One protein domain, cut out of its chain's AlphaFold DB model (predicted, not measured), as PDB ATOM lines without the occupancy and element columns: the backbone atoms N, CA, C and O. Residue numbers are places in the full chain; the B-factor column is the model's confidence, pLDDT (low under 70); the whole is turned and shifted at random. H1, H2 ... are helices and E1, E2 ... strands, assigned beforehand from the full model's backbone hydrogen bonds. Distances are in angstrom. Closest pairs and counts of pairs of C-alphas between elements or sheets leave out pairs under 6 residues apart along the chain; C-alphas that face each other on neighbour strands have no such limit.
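AT A GLANCE: This is residues 195 to 388 of the 393 residues of an uncharacterized protein of Gammaproteobacteria bacterium (UniProt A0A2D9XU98). An elongated body has a small four-stranded sheet with H1 and H2 over one of its faces at one end, a loose group of the helices H3, H4, H5 and H7 in the middle, and H6 with long loops at the other end. The short H8 sits between the sheet and the helix group. The printed part has 194 residues with eight named helices and four named strands, in the order H1 E1 H2 H3 H4 H5 H6 H7 E2 H8 E3 E4; the sheet is mixed, in the order E1, E2, E4, E3. The class is mixed, helices and strands, with 95 of the 194 residues, under half, in named elements. The whole is compact by its radius of gyration of the C-alphas, 18.0 A, and its spans of 53 by 35 by 29 A are only just elongated.

IN THESE COORDINATES: Find C-alpha 195 at (1.353, -25.576, 1.595); from there H1 runs to residue 207, 17.9 A from first to last C-alpha. Next come E1, residues 215 to 217, and H2, residues 221 to 229. H3, residues 247 to 260, is the longest helix by residues and measures 19.8 A. Read on to H4, residues 265 to 272, H5, residues 284 to 290, and H6, residues 310 to 318, whose first C-alpha is at (1.850, -46.871, 36.960). H7, residues 331 to 342, measures 16.7 A. Then follow E2, residues 354 to 358, of 13.4 A, H8, residues 362 to 366, E3, residues 375 to 379, of 10.6 A, and E4, residues 383 to 387, of 13.7 A, which ends at C-alpha 387 at (0.233, -43.213, -9.358).

HOW THE PARTS SIT: Begin at the edge strand E1, parallel to E2 at 24 degrees, with N 217 and O 354 within hydrogen-bond range at 2.9 A. E2 and E4 are antiparallel at 167 degrees; look at N 386 and O 355, 2.8 A apart. E3 and E4 form a hairpin, antiparallel at 161 degrees, with N 385 and O 378 at 2.8 A. E1, the helices H2 to H7, and E2 make a strand-helix-strand unit, two parallel neighbour strands with helices between. E2, H8 and E3 make a split unit, with E4 between its two strands and a right-handed crossover. H1 and H2 on the same face of the sheet make two layers, a layer of helices and the sheet. H1 has a height over the sheet of 9.4 A and runs along the strands, at 1 degree to E4 on the local plane; its closest C-alphas to E3 are those of Leu 202 and Phe 378, 6.6 A. H2, at a height over the sheet of 10.1 A, stands at 13 degrees to E2 on the local plane. H8 only grazes the sheet, with residues 363 to 365. Farther out, H4 and H7 touch at a steep tilt of 44 degrees, opposite ways, with the closest C-alphas, those of Lys 265 and Phe 341, 7.0 A apart. H4 and H5 touch and are about perpendicular at 90 degrees, closest at the C-alphas of Leu 272 and Val 286, 5.9 A. H3 and H7 are close but not clearly touching, with the C-alphas of Ile 255 and Phe 341 closest at 6.2 A. H6 touches no helix and is apart from H5 and H7, for instance. Each O i to N i+4 pair is within hydrogen-bond range in H1, H2, H3, H4, H5, H6, H7 and H8.

THE WHOLE: The two C-alphas farthest apart are those of Lys 208 and Lys 318, 53.5 A. The printed part has no cut. The links H2 to H3, H4 to H5, H5 to H6, H6 to H7 and H7 to E2 are long. The mean pLDDT of the printed part is 91.0; look for values under 70 at residues 211 to 212, 345 to 347 and 369.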
ATOM      1  N   GLU A 195       1.964 -24.256   1.380       92.38
ATOM      2  CA  GLU A 195       1.353 -25.576   1.595       92.38
ATOM      3  C   GLU A 195      -0.061 -25.665   1.005       92.38
ATOM      4  O   GLU A 195      -0.403 -26.668   0.385       92.38
ATOM      5  N   ARG A 196      -0.872 -24.604   1.123       90.25
ATOM      6  CA  ARG A 196      -2.211 -24.539   0.508       90.25
ATOM      7  C   ARG A 196      -2.161 -24.472  -1.014       90.25
ATOM      8  O   ARG A 196      -2.935 -25.161  -1.668       90.25
ATOM      9  N   ASN A 197      -1.271 -23.649  -1.563       93.56
ATOM     10  CA  ASN A 197      -1.089 -23.547  -3.010       93.56
ATOM     11  C   ASN A 197      -0.614 -24.885  -3.585       93.56
ATOM     12  O   ASN A 197      -1.149 -25.351  -4.585       93.56
ATOM     13  N   GLU A 198       0.339 -25.533  -2.914       95.25
ATOM     14  CA  GLU A 198       0.839 -26.851  -3.290       95.25
ATOM     15  C   GLU A 198      -0.265 -27.911  -3.233       95.25
ATOM     16  O   GLU A 198      -0.457 -28.646  -4.198       95.25
ATOM     17  N   PHE A 199      -1.050 -27.933  -2.151       95.88
ATOM     18  CA  PHE A 199      -2.217 -28.804  -2.027       95.88
ATOM     19  C   PHE A 199      -3.218 -28.572  -3.166       95.88
ATOM     20  O   PHE A 199      -3.647 -29.529  -3.800       95.88
ATOM     21  N   SER A 200      -3.559 -27.316  -3.475       94.56
ATOM     22  CA  SER A 200      -4.478 -26.975  -4.570       94.56
ATOM     23  C   SER A 200      -3.959 -27.455  -5.925       94.56
ATOM     24  O   SER A 200      -4.712 -28.038  -6.703       94.56
ATOM     25  N   ASN A 201      -2.670 -27.244  -6.201       94.50
ATOM     26  CA  ASN A 201      -2.037 -27.701  -7.433       94.50
ATOM     27  C   ASN A 201      -2.081 -29.228  -7.535       94.50
ATOM     28  O   ASN A 201      -2.516 -29.758  -8.557       94.50
ATOM     29  N   LEU A 202      -1.718 -29.933  -6.461       94.06
ATOM     30  CA  LEU A 202      -1.775 -31.389  -6.397       94.06
ATOM     31  C   LEU A 202      -3.201 -31.909  -6.620       94.06
ATOM     32  O   LEU A 202      -3.411 -32.766  -7.476       94.06
ATOM     33  N   MET A 203      -4.191 -31.377  -5.897       93.25
ATOM     34  CA  MET A 203      -5.591 -31.779  -6.062       93.25
ATOM     35  C   MET A 203      -6.086 -31.512  -7.489       93.25
ATOM     36  O   MET A 203      -6.834 -32.322  -8.028       93.25
ATOM     37  N   SER A 204      -5.623 -30.438  -8.145       91.00
ATOM     38  CA  SER A 204      -5.962 -30.177  -9.549       91.00
ATOM     39  C   SER A 204      -5.406 -31.252 -10.496       91.00
ATOM     40  O   SER A 204      -6.109 -31.685 -11.407       91.00
ATOM     41  N   LEU A 205      -4.188 -31.754 -10.263       88.56
ATOM     42  CA  LEU A 205      -3.591 -32.835 -11.058       88.56
ATOM     43  C   LEU A 205      -4.315 -34.162 -10.836       88.56
ATOM     44  O   LEU A 205      -4.625 -34.869 -11.793       88.56
ATOM     45  N   VAL A 206      -4.630 -34.462  -9.577       86.75
ATOM     46  CA  VAL A 206      -5.402 -35.642  -9.181       86.75
ATOM     47  C   VAL A 206      -6.802 -35.587  -9.812       86.75
ATOM     48  O   VAL A 206      -7.226 -36.564 -10.418       86.75
ATOM     49  N   SER A 207      -7.474 -34.428  -9.801       85.69
ATOM     50  CA  SER A 207      -8.812 -34.229 -10.396       85.69
ATOM     51  C   SER A 207      -8.915 -34.508 -11.894       85.69
ATOM     52  O   SER A 207      -9.979 -34.891 -12.368       85.69
ATOM     53  N   LYS A 208      -7.810 -34.377 -12.636       83.31
ATOM     54  CA  LYS A 208      -7.763 -34.679 -14.075       83.31
ATOM     55  C   LYS A 208      -7.758 -36.183 -14.373       83.31
ATOM     56  O   LYS A 208      -7.919 -36.571 -15.528       83.31
ATOM     57  N   LYS A 209      -7.536 -37.040 -13.373       77.44
ATOM     58  CA  LYS A 209      -7.599 -38.503 -13.515       77.44
ATOM     59  C   LYS A 209      -9.043 -38.982 -13.334       77.44
ATOM     60  O   LYS A 209      -9.867 -38.290 -12.745       77.44
ATOM     61  N   ASN A 210      -9.366 -40.190 -13.802       71.12
ATOM     62  CA  ASN A 210     -10.689 -40.778 -13.563       71.12
ATOM     63  C   ASN A 210     -10.830 -41.202 -12.084       71.12
ATOM     64  O   ASN A 210     -10.546 -42.342 -11.700       71.12
ATOM     65  N   LEU A 211     -11.194 -40.243 -11.230       68.62
ATOM     66  CA  LEU A 211     -11.184 -40.376  -9.771       68.62
ATOM     67  C   LEU A 211     -12.298 -41.252  -9.212       68.62
ATOM     68  O   LEU A 211     -12.107 -41.898  -8.185       68.62
ATOM     69  N   SER A 212     -13.435 -41.319  -9.904       65.25
ATOM     70  CA  SER A 212     -14.621 -42.056  -9.448       65.25
ATOM     71  C   SER A 212     -14.384 -43.566  -9.280       65.25
ATOM     72  O   SER A 212     -15.116 -44.234  -8.548       65.25
ATOM     73  N   GLN A 213     -13.350 -44.097  -9.938       72.44
ATOM     74  CA  GLN A 213     -12.943 -45.503  -9.907       72.44
ATOM     75  C   GLN A 213     -11.556 -45.708  -9.281       72.44
ATOM     76  O   GLN A 213     -11.043 -46.823  -9.303       72.44
ATOM     77  N   SER A 214     -10.920 -44.641  -8.786       83.62
ATOM     78  CA  SER A 214      -9.548 -44.716  -8.291       83.62
ATOM     79  C   SER A 214      -9.487 -44.848  -6.776       83.62
ATOM     80  O   SER A 214     -10.239 -44.207  -6.038       83.62
ATOM     81  N   SER A 215      -8.558 -45.670  -6.304       90.56
ATOM     82  CA  SER A 215      -8.300 -45.858  -4.884       90.56
ATOM     83  C   SER A 215      -7.142 -45.002  -4.386       90.56
ATOM     84  O   SER A 215      -6.064 -44.999  -4.973       90.56
ATOM     85  N   ILE A 216      -7.375 -44.255  -3.303       92.81
ATOM     86  CA  ILE A 216      -6.399 -43.321  -2.733       92.81
ATOM     87  C   ILE A 216      -5.906 -43.834  -1.381       92.81
ATOM     88  O   ILE A 216      -6.698 -44.132  -0.482       92.81
ATOM     89  N   LEU A 217      -4.584 -43.886  -1.218       93.81
ATOM     90  CA  LEU A 217      -3.912 -44.123   0.055       93.81
ATOM     91  C   LEU A 217      -3.297 -42.822   0.575       93.81
ATOM     92  O   LEU A 217      -2.406 -42.241  -0.044       93.81
ATOM     93  N   THR A 218      -3.763 -42.367   1.736       93.12
ATOM     94  CA  THR A 218      -3.218 -41.192   2.419       93.12
ATOM     95  C   THR A 218      -3.458 -41.275   3.926       93.12
ATOM     96  O   THR A 218      -4.402 -41.918   4.375       93.12
ATOM     97  N   LEU A 219      -2.618 -40.596   4.708       90.75
ATOM     98  CA  LEU A 219      -2.851 -40.311   6.132       90.75
ATOM     99  C   LEU A 219      -3.163 -38.831   6.398       90.75
ATOM    100  O   LEU A 219      -3.294 -38.423   7.552       90.75
ATOM    101  N   ASP A 220      -3.232 -38.006   5.354       92.31
ATOM    102  CA  ASP A 220      -3.525 -36.588   5.506       92.31
ATOM    103  C   ASP A 220      -5.042 -36.359   5.547       92.31
ATOM    104  O   ASP A 220      -5.767 -36.682   4.606       92.31
ATOM    105  N   ASN A 221      -5.529 -35.791   6.654       91.31
ATOM    106  CA  ASN A 221      -6.958 -35.548   6.850       91.31
ATOM    107  C   ASN A 221      -7.545 -34.605   5.788       91.31
ATOM    108  O   ASN A 221      -8.708 -34.768   5.433       91.31
ATOM    109  N   ASN A 222      -6.780 -33.628   5.283       92.06
ATOM    110  CA  ASN A 222      -7.292 -32.697   4.277       92.06
ATOM    111  C   ASN A 222      -7.487 -33.407   2.939       92.06
ATOM    112  O   ASN A 222      -8.496 -33.178   2.280       92.06
ATOM    113  N   VAL A 223      -6.562 -34.303   2.576       93.00
ATOM    114  CA  VAL A 223      -6.711 -35.152   1.386       93.00
ATOM    115  C   VAL A 223      -7.935 -36.053   1.545       93.00
ATOM    116  O   VAL A 223      -8.766 -36.080   0.651       93.00
ATOM    117  N   MET A 224      -8.117 -36.708   2.701       92.12
ATOM    118  CA  MET A 224      -9.307 -37.541   2.955       92.12
ATOM    119  C   MET A 224     -10.618 -36.754   2.831       92.12
ATOM    120  O   MET A 224     -11.546 -37.221   2.178       92.12
ATOM    121  N   ILE A 225     -10.702 -35.569   3.448       91.88
ATOM    122  CA  ILE A 225     -11.895 -34.710   3.384       91.88
ATOM    123  C   ILE A 225     -12.165 -34.297   1.939       91.88
ATOM    124  O   ILE A 225     -13.290 -34.440   1.470       91.88
ATOM    125  N   TRP A 226     -11.138 -33.831   1.225       92.56
ATOM    126  CA  TRP A 226     -11.269 -33.463  -0.182       92.56
ATOM    127  C   TRP A 226     -11.740 -34.649  -1.028       92.56
ATOM    128  O   TRP A 226     -12.662 -34.494  -1.820       92.56
ATOM    129  N   SER A 227     -11.181 -35.844  -0.817       90.88
ATOM    130  CA  SER A 227     -11.592 -37.059  -1.524       90.88
ATOM    131  C   SER A 227     -13.058 -37.411  -1.276       90.88
ATOM    132  O   SER A 227     -13.769 -37.722  -2.226       90.88
ATOM    133  N   ILE A 228     -13.527 -37.317  -0.029       89.31
ATOM    134  CA  ILE A 228     -14.936 -37.564   0.319       89.31
ATOM    135  C   ILE A 228     -15.847 -36.525  -0.342       89.31
ATOM    136  O   ILE A 228     -16.875 -36.888  -0.897       89.31
ATOM    137  N   MET A 229     -15.461 -35.245  -0.327       89.94
ATOM    138  CA  MET A 229     -16.239 -34.165  -0.951       89.94
ATOM    139  C   MET A 229     -16.284 -34.234  -2.486       89.94
ATOM    140  O   MET A 229     -17.117 -33.562  -3.083       89.94
ATOM    141  N   ASN A 230     -15.394 -35.007  -3.114       88.19
ATOM    142  CA  ASN A 230     -15.343 -35.223  -4.565       88.19
ATOM    143  C   ASN A 230     -15.792 -36.645  -4.958       88.19
ATOM    144  O   ASN A 230     -15.388 -37.149  -6.005       88.19
ATOM    145  N   ASP A 231     -16.577 -37.313  -4.103       85.81
ATOM    146  CA  ASP A 231     -17.169 -38.636  -4.353       85.81
ATOM    147  C   ASP A 231     -16.160 -39.731  -4.756       85.81
ATOM    148  O   ASP A 231     -16.473 -40.680  -5.486       85.81
ATOM    149  N   ILE A 232     -14.924 -39.636  -4.254       85.75
ATOM    150  CA  ILE A 232     -13.912 -40.674  -4.462       85.75
ATOM    151  C   ILE A 232     -14.300 -41.891  -3.628       85.75
ATOM    152  O   ILE A 232     -14.244 -41.878  -2.397       85.75
ATOM    153  N   LYS A 233     -14.681 -42.970  -4.317       75.56
ATOM    154  CA  LYS A 233     -15.328 -44.134  -3.697       75.56
ATOM    155  C   LYS A 233     -14.428 -44.916  -2.742       75.56
ATOM    156  O   LYS A 233     -14.929 -45.548  -1.815       75.56
ATOM    157  N   THR A 234     -13.113 -44.911  -2.963       87.50
ATOM    158  CA  THR A 234     -12.199 -45.840  -2.283       87.50
ATOM    159  C   THR A 234     -11.013 -45.137  -1.630       87.50
ATOM    160  O   THR A 234     -10.008 -44.849  -2.273       87.50
ATOM    161  N   LEU A 235     -11.109 -44.923  -0.316       90.56
ATOM    162  CA  LEU A 235      -9.991 -44.531   0.546       90.56
ATOM    163  C   LEU A 235      -9.441 -45.764   1.274       90.56
ATOM    164  O   LEU A 235     -10.184 -46.425   2.003       90.56
ATOM    165  N   LYS A 236      -8.147 -46.059   1.089       91.31
ATOM    166  CA  LYS A 236      -7.473 -47.219   1.705       91.31
ATOM    167  C   LYS A 236      -7.269 -47.065   3.209       91.31
ATOM    168  O   LYS A 236      -7.300 -48.055   3.921       91.31
ATOM    169  N   ILE A 237      -7.080 -45.833   3.683       89.25
ATOM    170  CA  ILE A 237      -7.122 -45.491   5.107       89.25
ATOM    171  C   ILE A 237      -8.164 -44.407   5.289       89.25
ATOM    172  O   ILE A 237      -8.257 -43.471   4.493       89.25
ATOM    173  N   THR A 238      -8.914 -44.505   6.376       84.81
ATOM    174  CA  THR A 238      -9.897 -43.495   6.736       84.81
ATOM    175  C   THR A 238      -9.738 -43.027   8.172       84.81
ATOM    176  O   THR A 238      -9.468 -43.804   9.089       84.81
ATOM    177  N   ASN A 239      -9.914 -41.724   8.371       86.81
ATOM    178  CA  ASN A 239      -9.986 -41.131   9.695       86.81
ATOM    179  C   ASN A 239     -11.270 -41.607  10.392       86.81
ATOM    180  O   ASN A 239     -12.374 -41.434   9.867       86.81
ATOM    181  N   GLY A 240     -11.134 -42.177  11.590       85.19
ATOM    182  CA  GLY A 240     -12.250 -42.784  12.313       85.19
ATOM    183  C   GLY A 240     -13.328 -41.810  12.788       85.19
ATOM    184  O   GLY A 240     -14.371 -42.280  13.245       85.19
ATOM    185  N   LEU A 241     -13.092 -40.495  12.687       84.94
ATOM    186  CA  LEU A 241     -14.081 -39.436  12.924       84.94
ATOM    187  C   LEU A 241     -15.002 -39.164  11.742       84.94
ATOM    188  O   LEU A 241     -16.095 -38.647  11.939       84.94
ATOM    189  N   ILE A 242     -14.506 -39.375  10.525       84.94
ATOM    190  CA  ILE A 242     -15.156 -38.862   9.315       84.94
ATOM    191  C   ILE A 242     -16.024 -39.952   8.684       84.94
ATOM    192  O   ILE A 242     -16.973 -39.650   7.968       84.94
ATOM    193  N   VAL A 243     -15.732 -41.226   8.976       85.12
ATOM    194  CA  VAL A 243     -16.444 -42.363   8.389       85.12
ATOM    195  C   VAL A 243     -17.061 -43.288   9.444       85.12
ATOM    196  O   VAL A 243     -16.385 -43.669  10.410       85.12
ATOM    197  N   PRO A 244     -18.306 -43.760   9.245       87.69
ATOM    198  CA  PRO A 244     -18.986 -44.686  10.148       87.69
ATOM    199  C   PRO A 244     -18.507 -46.139   9.952       87.69
ATOM    200  O   PRO A 244     -19.302 -47.058   9.814       87.69
ATOM    201  N   LYS A 245     -17.188 -46.377   9.911       90.00
ATOM    202  CA  LYS A 245     -16.618 -47.730   9.768       90.00
ATOM    203  C   LYS A 245     -16.517 -48.460  11.105       90.00
ATOM    204  O   LYS A 245     -16.396 -47.843  12.162       90.00
ATOM    205  N   LYS A 246     -16.459 -49.790  11.066       93.50
ATOM    206  CA  LYS A 246     -16.102 -50.595  12.243       93.50
ATOM    207  C   LYS A 246     -14.635 -50.384  12.614       93.50
ATOM    208  O   LYS A 246     -13.763 -50.300  11.752       93.50
ATOM    209  N   ASN A 247     -14.346 -50.374  13.906       93.50
ATOM    210  CA  ASN A 247     -13.013 -50.286  14.486       93.50
ATOM    211  C   ASN A 247     -12.070 -51.354  13.924       93.50
ATOM    212  O   ASN A 247     -10.917 -51.064  13.623       93.50
ATOM    213  N   LYS A 248     -12.564 -52.588  13.737       93.44
ATOM    214  CA  LYS A 248     -11.766 -53.680  13.161       93.44
ATOM    215  C   LYS A 248     -11.281 -53.374  11.743       93.44
ATOM    216  O   LYS A 248     -10.181 -53.810  11.412       93.44
ATOM    217  N   ILE A 249     -12.083 -52.645  10.959       92.44
ATOM    218  CA  ILE A 249     -11.754 -52.221   9.595       92.44
ATOM    219  C   ILE A 249     -10.685 -51.131   9.649       92.44
ATOM    220  O   ILE A 249      -9.655 -51.295   9.019       92.44
ATOM    221  N   ILE A 250     -10.859 -50.097  10.479       93.94
ATOM    222  CA  ILE A 250      -9.855 -49.028  10.657       93.94
ATOM    223  C   ILE A 250      -8.505 -49.608  11.106       93.94
ATOM    224  O   ILE A 250      -7.460 -49.245  10.578       93.94
ATOM    225  N   GLU A 251      -8.526 -50.539  12.066       94.62
ATOM    226  CA  GLU A 251      -7.327 -51.256  12.512       94.62
ATOM    227  C   GLU A 251      -6.683 -52.065  11.381       94.62
ATOM    228  O   GLU A 251      -5.464 -52.115  11.302       94.62
ATOM    229  N   LYS A 252      -7.480 -52.714  10.526       92.94
ATOM    230  CA  LYS A 252      -6.959 -53.455   9.375       92.94
ATOM    231  C   LYS A 252      -6.338 -52.502   8.349       92.94
ATOM    232  O   LYS A 252      -5.202 -52.710   7.967       92.94
ATOM    233  N   GLU A 253      -7.036 -51.431   7.983       92.38
ATOM    234  CA  GLU A 253      -6.581 -50.426   7.013       92.38
ATOM    235  C   GLU A 253      -5.235 -49.802   7.394       92.38
ATOM    236  O   GLU A 253      -4.355 -49.660   6.548       92.38
ATOM    237  N   ILE A 254      -5.047 -49.445   8.672       93.88
ATOM    238  CA  ILE A 254      -3.768 -48.880   9.117       93.88
ATOM    239  C   ILE A 254      -2.647 -49.921   9.112       93.88
ATOM    240  O   ILE A 254      -1.530 -49.591   8.730       93.88
ATOM    241  N   ILE A 255      -2.927 -51.165   9.510       94.44
ATOM    242  CA  ILE A 255      -1.936 -52.248   9.500       94.44
ATOM    243  C   ILE A 255      -1.533 -52.578   8.058       94.44
ATOM    244  O   ILE A 255      -0.346 -52.609   7.745       94.44
ATOM    245  N   ASP A 256      -2.512 -52.723   7.167       92.19
ATOM    246  CA  ASP A 256      -2.300 -52.971   5.744       92.19
ATOM    247  C   ASP A 256      -1.448 -51.869   5.106       92.19
ATOM    248  O   ASP A 256      -0.530 -52.160   4.345       92.19
ATOM    249  N   ALA A 257      -1.690 -50.606   5.463       92.12
ATOM    250  CA  ALA A 257      -0.867 -49.501   4.998       92.12
ATOM    251  C   ALA A 257       0.572 -49.561   5.528       92.12
ATOM    252  O   ALA A 257       1.506 -49.289   4.782       92.12
ATOM    253  N   PHE A 258       0.774 -49.907   6.801       93.06
ATOM    254  CA  PHE A 258       2.121 -50.064   7.355       93.06
ATOM    255  C   PHE A 258       2.886 -51.193   6.660       93.06
ATOM    256  O   PHE A 258       4.040 -50.985   6.286       93.06
ATOM    257  N   ASN A 259       2.230 -52.330   6.426       91.25
ATOM    258  CA  ASN A 259       2.802 -53.449   5.679       91.25
ATOM    259  C   ASN A 259       3.127 -53.043   4.237       91.25
ATOM    260  O   ASN A 259       4.228 -53.307   3.766       91.25
ATOM    261  N   PHE A 260       2.215 -52.332   3.565       90.19
ATOM    262  CA  PHE A 260       2.425 -51.816   2.211       90.19
ATOM    263  C   PHE A 260       3.655 -50.901   2.115       90.19
ATOM    264  O   PHE A 260       4.425 -51.005   1.171       90.19
ATOM    265  N   PHE A 261       3.894 -50.042   3.110       90.75
ATOM    266  CA  PHE A 261       5.078 -49.176   3.154       90.75
ATOM    267  C   PHE A 261       6.324 -49.834   3.775       90.75
ATOM    268  O   PHE A 261       7.307 -49.135   4.046       90.75
ATOM    269  N   ASN A 262       6.285 -51.147   4.024       91.06
ATOM    270  CA  ASN A 262       7.342 -51.919   4.677       91.06
ATOM    271  C   ASN A 262       7.822 -51.290   6.006       91.06
ATOM    272  O   ASN A 262       9.016 -51.195   6.295       91.06
ATOM    273  N   ILE A 263       6.878 -50.785   6.806       92.50
ATOM    274  CA  ILE A 263       7.158 -50.157   8.100       92.50
ATOM    275  C   ILE A 263       7.110 -51.228   9.187       92.50
ATOM    276  O   ILE A 263       6.097 -51.903   9.361       92.50
ATOM    277  N   SER A 264       8.187 -51.340   9.966       93.44
ATOM    278  CA  SER A 264       8.320 -52.389  10.978       93.44
ATOM    279  C   SER A 264       7.300 -52.287  12.119       93.44
ATOM    280  O   SER A 264       6.767 -51.214  12.441       93.44
ATOM    281  N   LYS A 265       7.096 -53.409  12.814       94.38
ATOM    282  CA  LYS A 265       6.253 -53.485  14.011       94.38
ATOM    283  C   LYS A 265       6.686 -52.507  15.099       94.38
ATOM    284  O   LYS A 265       5.848 -51.852  15.715       94.38
ATOM    285  N   GLU A 266       7.988 -52.351  15.330       95.69
ATOM    286  CA  GLU A 266       8.507 -51.424  16.341       95.69
ATOM    287  C   GLU A 266       8.066 -49.990  16.026       95.69
ATOM    288  O   GLU A 266       7.646 -49.244  16.914       95.69
ATOM    289  N   LYS A 267       8.093 -49.606  14.744       96.38
ATOM    290  CA  LYS A 267       7.620 -48.297  14.281       96.38
ATOM    291  C   LYS A 267       6.102 -48.165  14.389       96.38
ATOM    292  O   LYS A 267       5.629 -47.089  14.758       96.38
ATOM    293  N   PHE A 268       5.344 -49.233  14.149       95.81
ATOM    294  CA  PHE A 268       3.898 -49.271  14.396       95.81
ATOM    295  C   PHE A 268       3.552 -49.034  15.875       95.81
ATOM    296  O   PHE A 268       2.695 -48.209  16.198       95.81
ATOM    297  N   LEU A 269       4.280 -49.658  16.803       96.94
ATOM    298  CA  LEU A 269       4.093 -49.424  18.238       96.94
ATOM    299  C   LEU A 269       4.484 -48.003  18.652       96.94
ATOM    300  O   LEU A 269       3.798 -47.386  19.470       96.94
ATOM    301  N   VAL A 270       5.544 -47.441  18.062       97.06
ATOM    302  CA  VAL A 270       5.901 -46.027  18.258       97.06
ATOM    303  C   VAL A 270       4.784 -45.109  17.757       97.06
ATOM    304  O   VAL A 270       4.434 -44.157  18.453       97.06
ATOM    305  N   PHE A 271       4.177 -45.412  16.609       96.38
ATOM    306  CA  PHE A 271       3.067 -44.641  16.049       96.38
ATOM    307  C   PHE A 271       1.840 -44.600  16.974       96.38
ATOM    308  O   PHE A 271       1.191 -43.555  17.070       96.38
ATOM    309  N   LEU A 272       1.550 -45.695  17.687       97.00
ATOM    310  CA  LEU A 272       0.423 -45.813  18.623       97.00
ATOM    311  C   LEU A 272       0.743 -45.402  20.067       97.00
ATOM    312  O   LEU A 272      -0.168 -45.275  20.887       97.00
ATOM    313  N   LYS A 273       2.021 -45.212  20.403       96.62
ATOM    314  CA  LYS A 273       2.492 -45.002  21.775       96.62
ATOM    315  C   LYS A 273       1.728 -43.885  22.493       96.62
ATOM    316  O   LYS A 273       1.452 -42.826  21.931       96.62
ATOM    317  N   ASN A 274       1.455 -44.090  23.780       97.00
ATOM    318  CA  ASN A 274       0.912 -43.042  24.643       97.00
ATOM    319  C   ASN A 274       1.921 -41.888  24.774       97.00
ATOM    320  O   ASN A 274       3.013 -42.054  25.320       97.00
ATOM    321  N   GLU A 275       1.536 -40.703  24.301       94.38
ATOM    322  CA  GLU A 275       2.370 -39.501  24.328       94.38
ATOM    323  C   GLU A 275       1.835 -38.489  25.333       94.38
ATOM    324  O   GLU A 275       0.672 -38.081  25.273       94.38
ATOM    325  N   ARG A 276       2.698 -38.047  26.249       91.88
ATOM    326  CA  ARG A 276       2.375 -36.955  27.165       91.88
ATOM    327  C   ARG A 276       2.669 -35.621  26.487       91.88
ATOM    328  O   ARG A 276       3.818 -35.316  26.190       91.88
ATOM    329  N   GLN A 277       1.631 -34.816  26.300       89.31
ATOM    330  CA  GLN A 277       1.755 -33.407  25.940       89.31
ATOM    331  C   GLN A 277       1.777 -32.542  27.210       89.31
ATOM    332  O   GLN A 277       1.842 -33.055  28.330       89.31
ATOM    333  N   THR A 278       1.709 -31.220  27.045       87.12
ATOM    334  CA  THR A 278       1.782 -30.229  28.131       87.12
ATOM    335  C   THR A 278       0.878 -30.575  29.320       87.12
ATOM    336  O   THR A 278       1.363 -30.772  30.433       87.12
ATOM    337  N   TRP A 279      -0.430 -30.716  29.097       88.31
ATOM    338  CA  TRP A 279      -1.410 -30.903  30.178       88.31
ATOM    339  C   TRP A 279      -2.170 -32.240  30.141       88.31
ATOM    340  O   TRP A 279      -2.800 -32.603  31.139       88.31
ATOM    341  N   ARG A 280      -2.082 -33.001  29.042       93.19
ATOM    342  CA  ARG A 280      -2.795 -34.275  28.829       93.19
ATOM    343  C   ARG A 280      -1.960 -35.294  28.056       93.19
ATOM    344  O   ARG A 280      -1.019 -34.920  27.360       93.19
ATOM    345  N   TYR A 281      -2.355 -36.563  28.122       96.06
ATOM    346  CA  TYR A 281      -1.910 -37.561  27.147       96.06
ATOM    347  C   TYR A 281      -2.707 -37.422  25.853       96.06
ATOM    348  O   TYR A 281      -3.939 -37.401  25.884       96.06
ATOM    349  N   PHE A 282      -2.010 -37.258  24.733       95.56
ATOM    350  CA  PHE A 282      -2.633 -37.072  23.431       95.56
ATOM    351  C   PHE A 282      -1.638 -37.379  22.314       95.56
ATOM    352  O   PHE A 282      -0.809 -36.541  21.962       95.56
ATOM    353  N   ASN A 283      -1.760 -38.570  21.735       95.25
ATOM    354  CA  ASN A 283      -1.100 -38.915  20.483       95.25
ATOM    355  C   ASN A 283      -2.039 -38.544  19.320       95.25
ATOM    356  O   ASN A 283      -3.165 -39.043  19.238       95.25
ATOM    357  N   ARG A 284      -1.585 -37.657  18.424       92.12
ATOM    358  CA  ARG A 284      -2.387 -37.166  17.284       92.12
ATOM    359  C   ARG A 284      -2.745 -38.269  16.289       92.12
ATOM    360  O   ARG A 284      -3.846 -38.246  15.752       92.12
ATOM    361  N   ASN A 285      -1.855 -39.233  16.074       93.00
ATOM    362  CA  ASN A 285      -2.090 -40.351  15.163       93.00
ATOM    363  C   ASN A 285      -3.230 -41.237  15.679       93.00
ATOM    364  O   ASN A 285      -4.183 -41.524  14.958       93.00
ATOM    365  N   VAL A 286      -3.178 -41.581  16.969       94.44
ATOM    366  CA  VAL A 286      -4.243 -42.335  17.645       94.44
ATOM    367  C   VAL A 286      -5.550 -41.542  17.644       94.44
ATOM    368  O   VAL A 286      -6.603 -42.106  17.364       94.44
ATOM    369  N   ALA A 287      -5.494 -40.232  17.905       92.62
ATOM    370  CA  ALA A 287      -6.672 -39.367  17.885       92.62
ATOM    371  C   ALA A 287      -7.339 -39.304  16.501       92.62
ATOM    372  O   ALA A 287      -8.562 -39.314  16.418       92.62
ATOM    373  N   ASN A 288      -6.558 -39.275  15.420       91.00
ATOM    374  CA  ASN A 288      -7.094 -39.276  14.058       91.00
ATOM    375  C   ASN A 288      -7.746 -40.618  13.691       91.00
ATOM    376  O   ASN A 288      -8.745 -40.647  12.986       91.00
ATOM    377  N   LEU A 289      -7.214 -41.745  14.162       91.62
ATOM    378  CA  LEU A 289      -7.761 -43.060  13.808       91.62
ATOM    379  C   LEU A 289      -8.919 -43.488  14.713       91.62
ATOM    380  O   LEU A 289      -9.892 -44.075  14.251       91.62
ATOM    381  N   PHE A 290      -8.826 -43.200  16.010       93.19
ATOM    382  CA  PHE A 290      -9.712 -43.769  17.027       93.19
ATOM    383  C   PHE A 290     -10.424 -42.719  17.885       93.19
ATOM    384  O   PHE A 290     -11.299 -43.075  18.676       93.19
ATOM    385  N   TYR A 291     -10.066 -41.442  17.739       91.31
ATOM    386  CA  TYR A 291     -10.600 -40.313  18.500       91.31
ATOM    387  C   TYR A 291     -10.730 -40.599  20.000       91.31
ATOM    388  O   TYR A 291      -9.725 -40.819  20.676       91.31
ATOM    389  N   ALA A 292     -11.948 -40.615  20.535       93.00
ATOM    390  CA  ALA A 292     -12.231 -40.785  21.951       93.00
ATOM    391  C   ALA A 292     -12.490 -42.250  22.355       93.00
ATOM    392  O   ALA A 292     -12.846 -42.504  23.507       93.00
ATOM    393  N   ARG A 293     -12.254 -43.233  21.471       94.31
ATOM    394  CA  ARG A 293     -12.331 -44.666  21.823       94.31
ATOM    395  C   ARG A 293     -11.454 -45.003  23.025       94.31
ATOM    396  O   ARG A 293     -11.901 -45.654  23.965       94.31
ATOM    397  N   TYR A 294     -10.221 -44.500  23.013       96.06
ATOM    398  CA  TYR A 294      -9.263 -44.666  24.106       96.06
ATOM    399  C   TYR A 294      -9.249 -43.460  25.048       96.06
ATOM    400  O   TYR A 294      -8.218 -43.156  25.653       96.06
ATOM    401  N   GLN A 295     -10.379 -42.753  25.170       95.44
ATOM    402  CA  GLN A 295     -10.548 -41.741  26.203       95.44
ATOM    403  C   GLN A 295     -10.227 -42.363  27.568       95.44
ATOM    404  O   GLN A 295     -10.782 -43.399  27.939       95.44
ATOM    405  N   ALA A 296      -9.353 -41.698  28.320       96.19
ATOM    406  CA  ALA A 296      -8.905 -42.165  29.619       96.19
ATOM    407  C   ALA A 296      -8.874 -41.010  30.619       96.19
ATOM    408  O   ALA A 296      -8.016 -40.130  30.554       96.19
ATOM    409  N   ASN A 297      -9.805 -41.018  31.565       96.06
ATOM    410  CA  ASN A 297      -9.850 -40.099  32.693       96.06
ATOM    411  C   ASN A 297     -10.473 -40.792  33.916       96.06
ATOM    412  O   ASN A 297     -10.822 -41.969  33.853       96.06
ATOM    413  N   ARG A 298     -10.621 -40.078  35.038       94.94
ATOM    414  CA  ARG A 298     -11.157 -40.650  36.287       94.94
ATOM    415  C   ARG A 298     -12.547 -41.290  36.130       94.94
ATOM    416  O   ARG A 298     -12.915 -42.130  36.939       94.94
ATOM    417  N   LEU A 299     -13.319 -40.883  35.124       95.00
ATOM    418  CA  LEU A 299     -14.670 -41.374  34.876       95.00
ATOM    419  C   LEU A 299     -14.716 -42.604  33.962       95.00
ATOM    420  O   LEU A 299     -15.573 -43.465  34.146       95.00
ATOM    421  N   LYS A 300     -13.864 -42.650  32.934       93.81
ATOM    422  CA  LYS A 300     -13.902 -43.679  31.890       93.81
ATOM    423  C   LYS A 300     -12.498 -44.016  31.417       93.81
ATOM    424  O   LYS A 300     -11.699 -43.124  31.139       93.81
ATOM    425  N   THR A 301     -12.266 -45.305  31.220       95.81
ATOM    426  CA  THR A 301     -11.147 -45.865  30.460       95.81
ATOM    427  C   THR A 301     -11.689 -46.849  29.419       95.81
ATOM    428  O   THR A 301     -12.876 -47.196  29.428       95.81
ATOM    429  N   TYR A 302     -10.845 -47.292  28.485       95.19
ATOM    430  CA  TYR A 302     -11.243 -48.294  27.495       95.19
ATOM    431  C   TYR A 302     -11.687 -49.587  28.190       95.19
ATOM    432  O   TYR A 302     -10.901 -50.204  28.913       95.19
ATOM    433  N   LYS A 303     -12.959 -49.961  27.992       93.31
ATOM    434  CA  LYS A 303     -13.623 -51.101  28.649       93.31
ATOM    435  C   LYS A 303     -13.447 -51.125  30.176       93.31
ATOM    436  O   LYS A 303     -13.303 -52.192  30.759       93.31
ATOM    437  N   ASP A 304     -13.395 -49.946  30.801       92.94
ATOM    438  CA  ASP A 304     -13.156 -49.773  32.243       92.94
ATOM    439  C   ASP A 304     -11.860 -50.461  32.748       92.94
ATOM    440  O   ASP A 304     -11.701 -50.760  33.934       92.94
ATOM    441  N   SER A 305     -10.890 -50.683  31.848       95.00
ATOM    442  CA  SER A 305      -9.586 -51.268  32.167       95.00
ATOM    443  C   SER A 305      -8.810 -50.396  33.156       95.00
ATOM    444  O   SER A 305      -8.871 -49.166  33.105       95.00
ATOM    445  N   LYS A 306      -8.025 -51.038  34.025       95.69
ATOM    446  CA  LYS A 306      -7.011 -50.395  34.882       95.69
ATOM    447  C   LYS A 306      -5.583 -50.786  34.488       95.69
ATOM    448  O   LYS A 306      -4.636 -50.381  35.158       95.69
ATOM    449  N   ASN A 307      -5.425 -51.556  33.408       97.62
ATOM    450  CA  ASN A 307      -4.138 -52.067  32.951       97.62
ATOM    451  C   ASN A 307      -3.371 -50.986  32.170       97.62
ATOM    452  O   ASN A 307      -3.372 -50.948  30.940       97.62
ATOM    453  N   PHE A 308      -2.758 -50.069  32.912       97.81
ATOM    454  CA  PHE A 308      -1.932 -48.977  32.404       97.81
ATOM    455  C   PHE A 308      -0.586 -48.969  33.121       97.81
ATOM    456  O   PHE A 308      -0.457 -49.498  34.229       97.81
ATOM    457  N   LYS A 309       0.411 -48.280  32.555       97.06
ATOM    458  CA  LYS A 309       1.662 -48.040  33.286       97.06
ATOM    459  C   LYS A 309       1.357 -47.241  34.553       97.06
ATOM    460  O   LYS A 309       0.522 -46.338  34.539       97.06
ATOM    461  N   LYS A 310       2.084 -47.505  35.644       96.44
ATOM    462  CA  LYS A 310       1.850 -46.871  36.960       96.44
ATOM    463  C   LYS A 310       1.734 -45.339  36.883       96.44
ATOM    464  O   LYS A 310       0.844 -44.751  37.492       96.44
ATOM    465  N   ALA A 311       2.595 -44.691  36.096       95.12
ATOM    466  CA  ALA A 311       2.562 -43.241  35.896       95.12
ATOM    467  C   ALA A 311       1.298 -42.753  35.157       95.12
ATOM    468  O   ALA A 311       0.725 -41.728  35.529       95.12
ATOM    469  N   GLU A 312       0.848 -43.494  34.141       96.81
ATOM    470  CA  GLU A 312      -0.363 -43.192  33.369       96.81
ATOM    471  C   GLU A 312      -1.609 -43.378  34.241       96.81
ATOM    472  O   GLU A 312      -2.433 -42.467  34.330       96.81
ATOM    473  N   LEU A 313      -1.702 -44.500  34.965       97.31
ATOM    474  CA  LEU A 313      -2.811 -44.787  35.877       97.31
ATOM    475  C   LEU A 313      -2.951 -43.697  36.947       97.31
ATOM    476  O   LEU A 313      -4.041 -43.165  37.158       97.31
ATOM    477  N   ASN A 314      -1.838 -43.290  37.563       95.81
ATOM    478  CA  ASN A 314      -1.828 -42.203  38.543       95.81
ATOM    479  C   ASN A 314      -2.362 -40.885  37.958       95.81
ATOM    480  O   ASN A 314      -3.068 -40.143  38.645       95.81
ATOM    481  N   LYS A 315      -2.049 -40.580  36.693       95.12
ATOM    482  CA  LYS A 315      -2.561 -39.383  36.014       95.12
ATOM    483  C   LYS A 315      -4.050 -39.507  35.685       95.12
ATOM    484  O   LYS A 315      -4.776 -38.536  35.883       95.12
ATOM    485  N   ILE A 316      -4.503 -40.673  35.219       96.88
ATOM    486  CA  ILE A 316      -5.918 -40.964  34.945       96.88
ATOM    487  C   ILE A 316      -6.745 -40.753  36.216       96.88
ATOM    488  O   ILE A 316      -7.690 -39.967  36.202       96.88
ATOM    489  N   MET A 317      -6.341 -41.352  37.336       95.31
ATOM    490  CA  MET A 317      -7.091 -41.273  38.596       95.31
ATOM    491  C   MET A 317      -7.173 -39.853  39.175       95.31
ATOM    492  O   MET A 317      -8.162 -39.512  39.820       95.31
ATOM    493  N   LYS A 318      -6.167 -39.007  38.919       94.38
ATOM    494  CA  LYS A 318      -6.140 -37.593  39.342       94.38
ATOM    495  C   LYS A 318      -6.792 -36.630  38.344       94.38
ATOM    496  O   LYS A 318      -6.888 -35.438  38.622       94.38
ATOM    497  N   SER A 319      -7.182 -37.103  37.163       95.19
ATOM    498  CA  SER A 319      -7.742 -36.240  36.121       95.19
ATOM    499  C   SER A 319      -9.195 -35.847  36.399       95.19
ATOM    500  O   SER A 319      -9.930 -36.548  37.095       95.19
ATOM    501  N   SER A 320      -9.620 -34.718  35.826       94.75
ATOM    502  CA  SER A 320     -11.027 -34.316  35.852       94.75
ATOM    503  C   SER A 320     -11.894 -35.330  35.087       94.75
ATOM    504  O   SER A 320     -11.504 -35.732  33.986       94.75
ATOM    505  N   PRO A 321     -13.094 -35.683  35.585       94.88
ATOM    506  CA  PRO A 321     -14.097 -36.433  34.820       94.88
ATOM    507  C   PRO A 321     -14.423 -35.800  33.457       94.88
ATOM    508  O   PRO A 321     -14.714 -36.512  32.497       94.88
ATOM    509  N   ALA A 322     -14.311 -34.471  33.355       94.50
ATOM    510  CA  ALA A 322     -14.550 -33.710  32.130       94.50
ATOM    511  C   ALA A 322     -13.354 -33.693  31.156       94.50
ATOM    512  O   ALA A 322     -13.432 -33.087  30.087       94.50
ATOM    513  N   LEU A 323     -12.233 -34.347  31.488       94.25
ATOM    514  CA  LEU A 323     -11.064 -34.442  30.613       94.25
ATOM    515  C   LEU A 323     -11.292 -35.495  29.515       94.25
ATOM    516  O   LEU A 323     -10.642 -36.536  29.490       94.25
ATOM    517  N   ASN A 324     -12.252 -35.266  28.618       91.50
ATOM    518  CA  ASN A 324     -12.587 -36.228  27.559       91.50
ATOM    519  C   ASN A 324     -11.505 -36.349  26.477       91.50
ATOM    520  O   ASN A 324     -11.406 -37.359  25.796       91.50
ATOM    521  N   GLN A 325     -10.682 -35.317  26.317       91.69
ATOM    522  CA  GLN A 325      -9.708 -35.228  25.230       91.69
ATOM    523  C   GLN A 325      -8.392 -35.971  25.528       91.69
ATOM    524  O   GLN A 325      -7.470 -35.929  24.716       91.69
ATOM    525  N   GLN A 326      -8.263 -36.586  26.709       95.25
ATOM    526  CA  GLN A 326      -7.094 -37.383  27.072       95.25
ATOM    527  C   GLN A 326      -7.233 -38.798  26.514       95.25
ATOM    528  O   GLN A 326      -8.213 -39.476  26.808       95.25
ATOM    529  N   ILE A 327      -6.234 -39.237  25.747       95.94
ATOM    530  CA  ILE A 327      -6.233 -40.517  25.033       95.94
ATOM    531  C   ILE A 327      -5.070 -41.359  25.545       95.94
ATOM    532  O   ILE A 327      -3.916 -40.934  25.451       95.94
ATOM    533  N   ILE A 328      -5.376 -42.529  26.108       97.50
ATOM    534  CA  ILE A 328      -4.385 -43.471  26.638       97.50
ATOM    535  C   ILE A 328      -4.857 -44.889  26.312       97.50
ATOM    536  O   ILE A 328      -5.925 -45.311  26.755       97.50
ATOM    537  N   ILE A 329      -4.053 -45.625  25.549       98.00
ATOM    538  CA  ILE A 329      -4.292 -47.029  25.214       98.00
ATOM    539  C   ILE A 329      -3.808 -47.896  26.392       98.00
ATOM    540  O   ILE A 329      -2.656 -47.735  26.814       98.00
ATOM    541  N   PRO A 330      -4.652 -48.789  26.947       98.06
ATOM    542  CA  PRO A 330      -4.229 -49.774  27.941       98.06
ATOM    543  C   PRO A 330      -3.128 -50.704  27.420       98.06
ATOM    544  O   PRO A 330      -3.079 -50.998  26.228       98.06
ATOM    545  N   VAL A 331      -2.292 -51.232  28.312       98.06
ATOM    546  CA  VAL A 331      -1.164 -52.107  27.936       98.06
ATOM    547  C   VAL A 331      -1.654 -53.354  27.199       98.06
ATOM    548  O   VAL A 331      -1.179 -53.644  26.109       98.06
ATOM    549  N   ASN A 332      -2.686 -54.021  27.719       97.50
ATOM    550  CA  ASN A 332      -3.275 -55.202  27.083       97.50
ATOM    551  C   ASN A 332      -3.895 -54.914  25.701       97.50
ATOM    552  O   ASN A 332      -3.920 -55.787  24.838       97.50
ATOM    553  N   GLU A 333      -4.400 -53.700  25.472       97.69
ATOM    554  CA  GLU A 333      -4.909 -53.303  24.156       97.69
ATOM    555  C   GLU A 333      -3.768 -53.007  23.177       97.69
ATOM    556  O   GLU A 333      -3.881 -53.346  22.001       97.69
ATOM    557  N   MET A 334      -2.656 -52.440  23.657       97.44
ATOM    558  CA  MET A 334      -1.440 -52.286  22.857       97.44
ATOM    559  C   MET A 334      -0.895 -53.653  22.420       97.44
ATOM    560  O   MET A 334      -0.662 -53.856  21.234       97.44
ATOM    561  N   GLU A 335      -0.799 -54.615  23.343       97.62
ATOM    562  CA  GLU A 335      -0.382 -55.997  23.052       97.62
ATOM    563  C   GLU A 335      -1.329 -56.696  22.062       97.62
ATOM    564  O   GLU A 335      -0.898 -57.464  21.203       97.62
ATOM    565  N   ARG A 336      -2.642 -56.435  22.146       97.38
ATOM    566  CA  ARG A 336      -3.610 -56.964  21.173       97.38
ATOM    567  C   ARG A 336      -3.369 -56.392  19.776       97.38
ATOM    568  O   ARG A 336      -3.462 -57.133  18.798       97.38
ATOM    569  N   LEU A 337      -3.118 -55.087  19.672       97.25
ATOM    570  CA  LEU A 337      -2.826 -54.426  18.396       97.25
ATOM    571  C   LEU A 337      -1.492 -54.911  17.816       97.25
ATOM    572  O   LEU A 337      -1.416 -55.137  16.614       97.25
ATOM    573  N   GLU A 338      -0.496 -55.147  18.668       96.81
ATOM    574  CA  GLU A 338       0.788 -55.749  18.301       96.81
ATOM    575  C   GLU A 338       0.611 -57.148  17.701       96.81
ATOM    576  O   GLU A 338       1.003 -57.390  16.564       96.81
ATOM    577  N   LYS A 339      -0.076 -58.050  18.413       96.31
ATOM    578  CA  LYS A 339      -0.363 -59.409  17.919       96.31
ATOM    579  C   LYS A 339      -1.143 -59.390  16.608       96.31
ATOM    580  O   LYS A 339      -0.914 -60.221  15.736       96.31
ATOM    581  N   LYS A 340      -2.073 -58.442  16.463       95.62
ATOM    582  CA  LYS A 340      -2.850 -58.274  15.232       95.62
ATOM    583  C   LYS A 340      -1.973 -57.831  14.058       95.62
ATOM    584  O   LYS A 340      -2.254 -58.240  12.937       95.62
ATOM    585  N   PHE A 341      -0.943 -57.024  14.310       95.25
ATOM    586  CA  PHE A 341       0.056 -56.653  13.309       95.25
ATOM    587  C   PHE A 341       0.870 -57.882  12.878       95.25
ATOM    588  O   PHE A 341       0.928 -58.179  11.691       95.25
ATOM    589  N   ASP A 342       1.394 -58.666  13.824       91.50
ATOM    590  CA  ASP A 342       2.172 -59.883  13.519       91.50
ATOM    591  C   ASP A 342       1.373 -60.928  12.715       91.50
ATOM    592  O   ASP A 342       1.915 -61.624  11.864       91.50
ATOM    593  N   GLN A 343       0.068 -61.043  12.970       89.81
ATOM    594  CA  GLN A 343      -0.814 -61.988  12.273       89.81
ATOM    595  C   GLN A 343      -1.258 -61.505  10.883       89.81
ATOM    596  O   GLN A 343      -1.923 -62.244  10.153       89.81
ATOM    597  N   SER A 344      -0.952 -60.260  10.517       83.88
ATOM    598  CA  SER A 344      -1.437 -59.647   9.283       83.88
ATOM    599  C   SER A 344      -0.521 -59.937   8.091       83.88
ATOM    600  O   SER A 344       0.287 -59.117   7.680       83.88
ATOM    601  N   ASN A 345      -0.704 -61.095   7.462       65.81
ATOM    602  CA  ASN A 345      -0.120 -61.368   6.147       65.81
ATOM    603  C   ASN A 345      -1.203 -61.169   5.088       65.81
ATOM    604  O   ASN A 345      -1.921 -62.098   4.722       65.81
ATOM    605  N   ASN A 346      -1.392 -59.929   4.638       64.38
ATOM    606  CA  ASN A 346      -2.427 -59.629   3.653       64.38
ATOM    607  C   ASN A 346      -1.929 -59.963   2.234       64.38
ATOM    608  O   ASN A 346      -1.566 -59.081   1.463       64.38
ATOM    609  N   LEU A 347      -1.983 -61.249   1.877       61.88
ATOM    610  CA  LEU A 347      -1.730 -61.728   0.508       61.88
ATOM    611  C   LEU A 347      -2.689 -61.100  -0.525       61.88
ATOM    612  O   LEU A 347      -2.361 -61.016  -1.700       61.88
ATOM    613  N   ASN A 348      -3.853 -60.612  -0.077       70.50
ATOM    614  CA  ASN A 348      -4.897 -60.023  -0.922       70.50
ATOM    615  C   ASN A 348      -4.995 -58.490  -0.784       70.50
ATOM    616  O   ASN A 348      -6.074 -57.925  -0.989       70.50
ATOM    617  N   TYR A 349      -3.931 -57.797  -0.360       83.38
ATOM    618  CA  TYR A 349      -3.961 -56.334  -0.333       83.38
ATOM    619  C   TYR A 349      -3.983 -55.793  -1.761       83.38
ATOM    620  O   TYR A 349      -3.005 -55.895  -2.493       83.38
ATOM    621  N   GLN A 350      -5.108 -55.199  -2.157       85.62
ATOM    622  CA  GLN A 350      -5.170 -54.488  -3.422       85.62
ATOM    623  C   GLN A 350      -4.415 -53.173  -3.275       85.62
ATOM    624  O   GLN A 350      -4.824 -52.297  -2.503       85.62
ATOM    625  N   GLU A 351      -3.360 -53.032  -4.060       88.69
ATOM    626  CA  GLU A 351      -2.573 -51.818  -4.161       88.69
ATOM    627  C   GLU A 351      -3.437 -50.575  -4.471       88.69
ATOM    628  O   GLU A 351      -4.461 -50.678  -5.163       88.69
ATOM    629  N   PRO A 352      -3.122 -49.404  -3.885       91.50
ATOM    630  CA  PRO A 352      -3.796 -48.154  -4.220       91.50
ATOM    631  C   PRO A 352      -3.488 -47.702  -5.645       91.50
ATOM    632  O   PRO A 352      -2.388 -47.893  -6.138       91.50
ATOM    633  N   ASP A 353      -4.421 -46.997  -6.276       91.50
ATOM    634  CA  ASP A 353      -4.141 -46.395  -7.581       91.50
ATOM    635  C   ASP A 353      -3.294 -45.128  -7.457       91.50
ATOM    636  O   ASP A 353      -2.452 -44.827  -8.301       91.50
ATOM    637  N   ILE A 354      -3.547 -44.364  -6.394       92.25
ATOM    638  CA  ILE A 354      -2.889 -43.097  -6.104       92.25
ATOM    639  C   ILE A 354      -2.448 -43.100  -4.641       92.25
ATOM    640  O   ILE A 354      -3.226 -43.392  -3.729       92.25
ATOM    641  N   ILE A 355      -1.203 -42.711  -4.404       93.88
ATOM    642  CA  ILE A 355      -0.645 -42.525  -3.065       93.88
ATOM    643  C   ILE A 355      -0.372 -41.041  -2.886       93.88
ATOM    644  O   ILE A 355       0.306 -40.451  -3.719       93.88
ATOM    645  N   ILE A 356      -0.865 -40.435  -1.804       94.44
ATOM    646  CA  ILE A 356      -0.581 -39.032  -1.467       94.44
ATOM    647  C   ILE A 356      -0.049 -38.965  -0.041       94.44
ATOM    648  O   ILE A 356      -0.770 -39.244   0.925       94.44
ATOM    649  N   LEU A 357       1.205 -38.545   0.103       94.44
ATOM    650  CA  LEU A 357       1.885 -38.450   1.388       94.44
ATOM    651  C   LEU A 357       2.257 -37.003   1.696       94.44
ATOM    652  O   LEU A 357       2.939 -36.333   0.925       94.44
ATOM    653  N   ASN A 358       1.856 -36.540   2.877       94.38
ATOM    654  CA  ASN A 358       2.418 -35.330   3.462       94.38
ATOM    655  C   ASN A 358       3.790 -35.670   4.056       94.38
ATOM    656  O   ASN A 358       3.899 -36.542   4.922       94.38
ATOM    657  N   ARG A 359       4.832 -34.948   3.642       93.50
ATOM    658  CA  ARG A 359       6.226 -35.163   4.057       93.50
ATOM    659  C   ARG A 359       6.444 -34.978   5.566       93.50
ATOM    660  O   ARG A 359       7.434 -35.444   6.132       93.50
ATOM    661  N   LYS A 360       5.511 -34.319   6.263       91.38
ATOM    662  CA  LYS A 360       5.535 -34.175   7.728       91.38
ATOM    663  C   LYS A 360       5.028 -35.423   8.464       91.38
ATOM    664  O   LYS A 360       5.361 -35.575   9.645       91.38
ATOM    665  N   ASN A 361       4.250 -36.286   7.803       90.44
ATOM    666  CA  ASN A 361       3.571 -37.423   8.427       90.44
ATOM    667  C   ASN A 361       4.528 -38.562   8.796       90.44
ATOM    668  O   ASN A 361       5.603 -38.720   8.222       90.44
ATOM    669  N   PHE A 362       4.106 -39.376   9.768       91.50
ATOM    670  CA  PHE A 362       4.912 -40.475  10.300       91.50
ATOM    671  C   PHE A 362       5.261 -41.522   9.240       91.50
ATOM    672  O   PHE A 362       6.419 -41.923   9.178       91.50
ATOM    673  N   ILE A 363       4.290 -41.931   8.410       90.19
ATOM    674  CA  ILE A 363       4.519 -42.943   7.369       90.19
ATOM    675  C   ILE A 363       5.619 -42.480   6.412       90.19
ATOM    676  O   ILE A 363       6.613 -43.179   6.295       90.19
ATOM    677  N   TYR A 364       5.514 -41.278   5.836       91.25
ATOM    678  CA  TYR A 364       6.527 -40.766   4.903       91.25
ATOM    679  C   TYR A 364       7.949 -40.772   5.492       91.25
ATOM    680  O   TYR A 364       8.913 -41.096   4.816       91.25
ATOM    681  N   LYS A 365       8.093 -40.426   6.777       91.56
ATOM    682  CA  LYS A 365       9.405 -40.362   7.445       91.56
ATOM    683  C   LYS A 365      10.015 -41.724   7.778       91.56
ATOM    684  O   LYS A 365      11.175 -41.764   8.174       91.56
ATOM    685  N   ASN A 366       9.230 -42.798   7.739       91.25
ATOM    686  CA  ASN A 366       9.660 -44.133   8.165       91.25
ATOM    687  C   ASN A 366       9.431 -45.205   7.091       91.25
ATOM    688  O   ASN A 366       9.715 -46.370   7.354       91.25
ATOM    689  N   SER A 367       8.897 -44.839   5.926       86.38
ATOM    690  CA  SER A 367       8.746 -45.730   4.783       86.38
ATOM    691  C   SER A 367      10.088 -45.900   4.082       86.38
ATOM    692  O   SER A 367      10.688 -44.908   3.674       86.38
ATOM    693  N   ASN A 368      10.506 -47.149   3.895       73.19
ATOM    694  CA  ASN A 368      11.681 -47.526   3.101       73.19
ATOM    695  C   ASN A 368      11.266 -48.277   1.820       73.19
ATOM    696  O   ASN A 368      12.016 -49.106   1.319       73.19
ATOM    697  N   PHE A 369      10.034 -48.062   1.353       68.88
ATOM    698  CA  PHE A 369       9.443 -48.841   0.268       68.88
ATOM    699  C   PHE A 369       9.882 -48.328  -1.104       68.88
ATOM    700  O   PHE A 369       9.818 -47.121  -1.354       68.88
ATOM    701  N   ASP A 370      10.290 -49.258  -1.970       70.12
ATOM    702  CA  ASP A 370      10.560 -48.993  -3.378       70.12
ATOM    703  C   ASP A 370       9.254 -49.070  -4.172       70.12
ATOM    704  O   ASP A 370       8.512 -50.046  -4.107       70.12
ATOM    705  N   LEU A 371       8.948 -47.997  -4.887       75.19
ATOM    706  CA  LEU A 371       7.693 -47.801  -5.600       75.19
ATOM    707  C   LEU A 371       7.861 -48.184  -7.074       75.19
ATOM    708  O   LEU A 371       7.411 -47.446  -7.941       75.19
ATOM    709  N   GLU A 372       8.494 -49.324  -7.364       77.25
ATOM    710  CA  GLU A 372       8.823 -49.757  -8.737       77.25
ATOM    711  C   GLU A 372       7.603 -49.733  -9.681       77.25
ATOM    712  O   GLU A 372       7.714 -49.366 -10.848       77.25
ATOM    713  N   ASN A 373       6.411 -50.042  -9.155       84.19
ATOM    714  CA  ASN A 373       5.149 -50.045  -9.906       84.19
ATOM    715  C   ASN A 373       4.424 -48.686  -9.950       84.19
ATOM    716  O   ASN A 373       3.295 -48.602 -10.440       84.19
ATOM    717  N   TYR A 374       5.022 -47.621  -9.412       90.19
ATOM    718  CA  TYR A 374       4.409 -46.299  -9.358       90.19
ATOM    719  C   TYR A 374       5.319 -45.219  -9.926       90.19
ATOM    720  O   TYR A 374       6.516 -45.153  -9.671       90.19
ATOM    721  N   CYS A 375       4.692 -44.258 -10.593       90.06
ATOM    722  CA  CYS A 375       5.355 -43.059 -11.070       90.06
ATOM    723  C   CYS A 375       5.027 -41.869 -10.181       90.06
ATOM    724  O   CYS A 375       3.919 -41.755  -9.648       90.06
ATOM    725  N   ILE A 376       5.984 -40.951 -10.057       91.25
ATOM    726  CA  ILE A 376       5.776 -39.673  -9.380       91.25
ATOM    727  C   ILE A 376       4.778 -38.852 -10.206       91.25
ATOM    728  O   ILE A 376       5.064 -38.440 -11.326       91.25
ATOM    729  N   LEU A 377       3.595 -38.610  -9.642       90.44
ATOM    730  CA  LEU A 377       2.583 -37.718 -10.217       90.44
ATOM    731  C   LEU A 377       2.872 -36.256  -9.860       90.44
ATOM    732  O   LEU A 377       2.564 -35.343 -10.622       90.44
ATOM    733  N   PHE A 378       3.408 -36.039  -8.662       93.12
ATOM    734  CA  PHE A 378       3.695 -34.719  -8.130       93.12
ATOM    735  C   PHE A 378       4.777 -34.819  -7.062       93.12
ATOM    736  O   PHE A 378       4.658 -35.630  -6.143       93.12
ATOM    737  N   ASP A 379       5.780 -33.953  -7.149       93.81
ATOM    738  CA  ASP A 379       6.818 -33.820  -6.137       93.81
ATOM    739  C   ASP A 379       6.932 -32.358  -5.692       93.81
ATOM    740  O   ASP A 379       7.419 -31.496  -6.425       93.81
ATOM    741  N   GLY A 380       6.417 -32.073  -4.498       94.88
ATOM    742  CA  GLY A 380       6.441 -30.755  -3.884       94.88
ATOM    743  C   GLY A 380       7.165 -30.739  -2.541       94.88
ATOM    744  O   GLY A 380       7.652 -31.750  -2.027       94.88
ATOM    745  N   LYS A 381       7.225 -29.555  -1.926       94.94
ATOM    746  CA  LYS A 381       7.911 -29.336  -0.646       94.94
ATOM    747  C   LYS A 381       7.165 -29.977   0.525       94.94
ATOM    748  O   LYS A 381       7.796 -30.389   1.502       94.94
ATOM    749  N   PHE A 382       5.838 -30.015   0.475       95.12
ATOM    750  CA  PHE A 382       4.981 -30.504   1.556       95.12
ATOM    751  C   PHE A 382       4.358 -31.858   1.239       95.12
ATOM    752  O   PHE A 382       4.199 -32.673   2.148       95.12
ATOM    753  N   PHE A 383       4.049 -32.117  -0.026       96.06
ATOM    754  CA  PHE A 383       3.383 -33.319  -0.493       96.06
ATOM    755  C   PHE A 383       4.194 -34.012  -1.580       96.06
ATOM    756  O   PHE A 383       4.858 -33.378  -2.395       96.06
ATOM    757  N   ILE A 384       4.077 -35.331  -1.607       94.38
ATOM    758  CA  ILE A 384       4.490 -36.161  -2.730       94.38
ATOM    759  C   ILE A 384       3.324 -37.069  -3.107       94.38
ATOM    760  O   ILE A 384       2.582 -37.536  -2.233       94.38
ATOM    761  N   SER A 385       3.134 -37.276  -4.404       93.75
ATOM    762  CA  SER A 385       2.084 -38.135  -4.929       93.75
ATOM    763  C   SER A 385       2.637 -39.107  -5.949       93.75
ATOM    764  O   SER A 385       3.413 -38.726  -6.823       93.75
ATOM    765  N   TYR A 386       2.142 -40.335  -5.881       92.12
ATOM    766  CA  TYR A 386       2.464 -41.407  -6.807       92.12
ATOM    767  C   TYR A 386       1.195 -41.969  -7.444       92.12
ATOM    768  O   TYR A 386       0.117 -41.875  -6.854       92.12
ATOM    769  N   THR A 387       1.322 -42.549  -8.634       90.44
ATOM    770  CA  THR A 387       0.233 -43.213  -9.358       90.44
ATOM    771  C   THR A 387       0.742 -44.485 -10.023       90.44
ATOM    772  O   THR A 387       1.815 -44.465 -10.620       90.44
ATOM    773  N   ASN A 388      -0.032 -45.568  -9.956       86.56
ATOM    774  CA  ASN A 388       0.215 -46.777 -10.754       86.56
ATOM    775  C   ASN A 388      -0.514 -46.726 -12.118       86.56
ATOM    776  O   ASN A 388      -0.231 -47.507 -13.022       86.56
TER     777      ASN A 388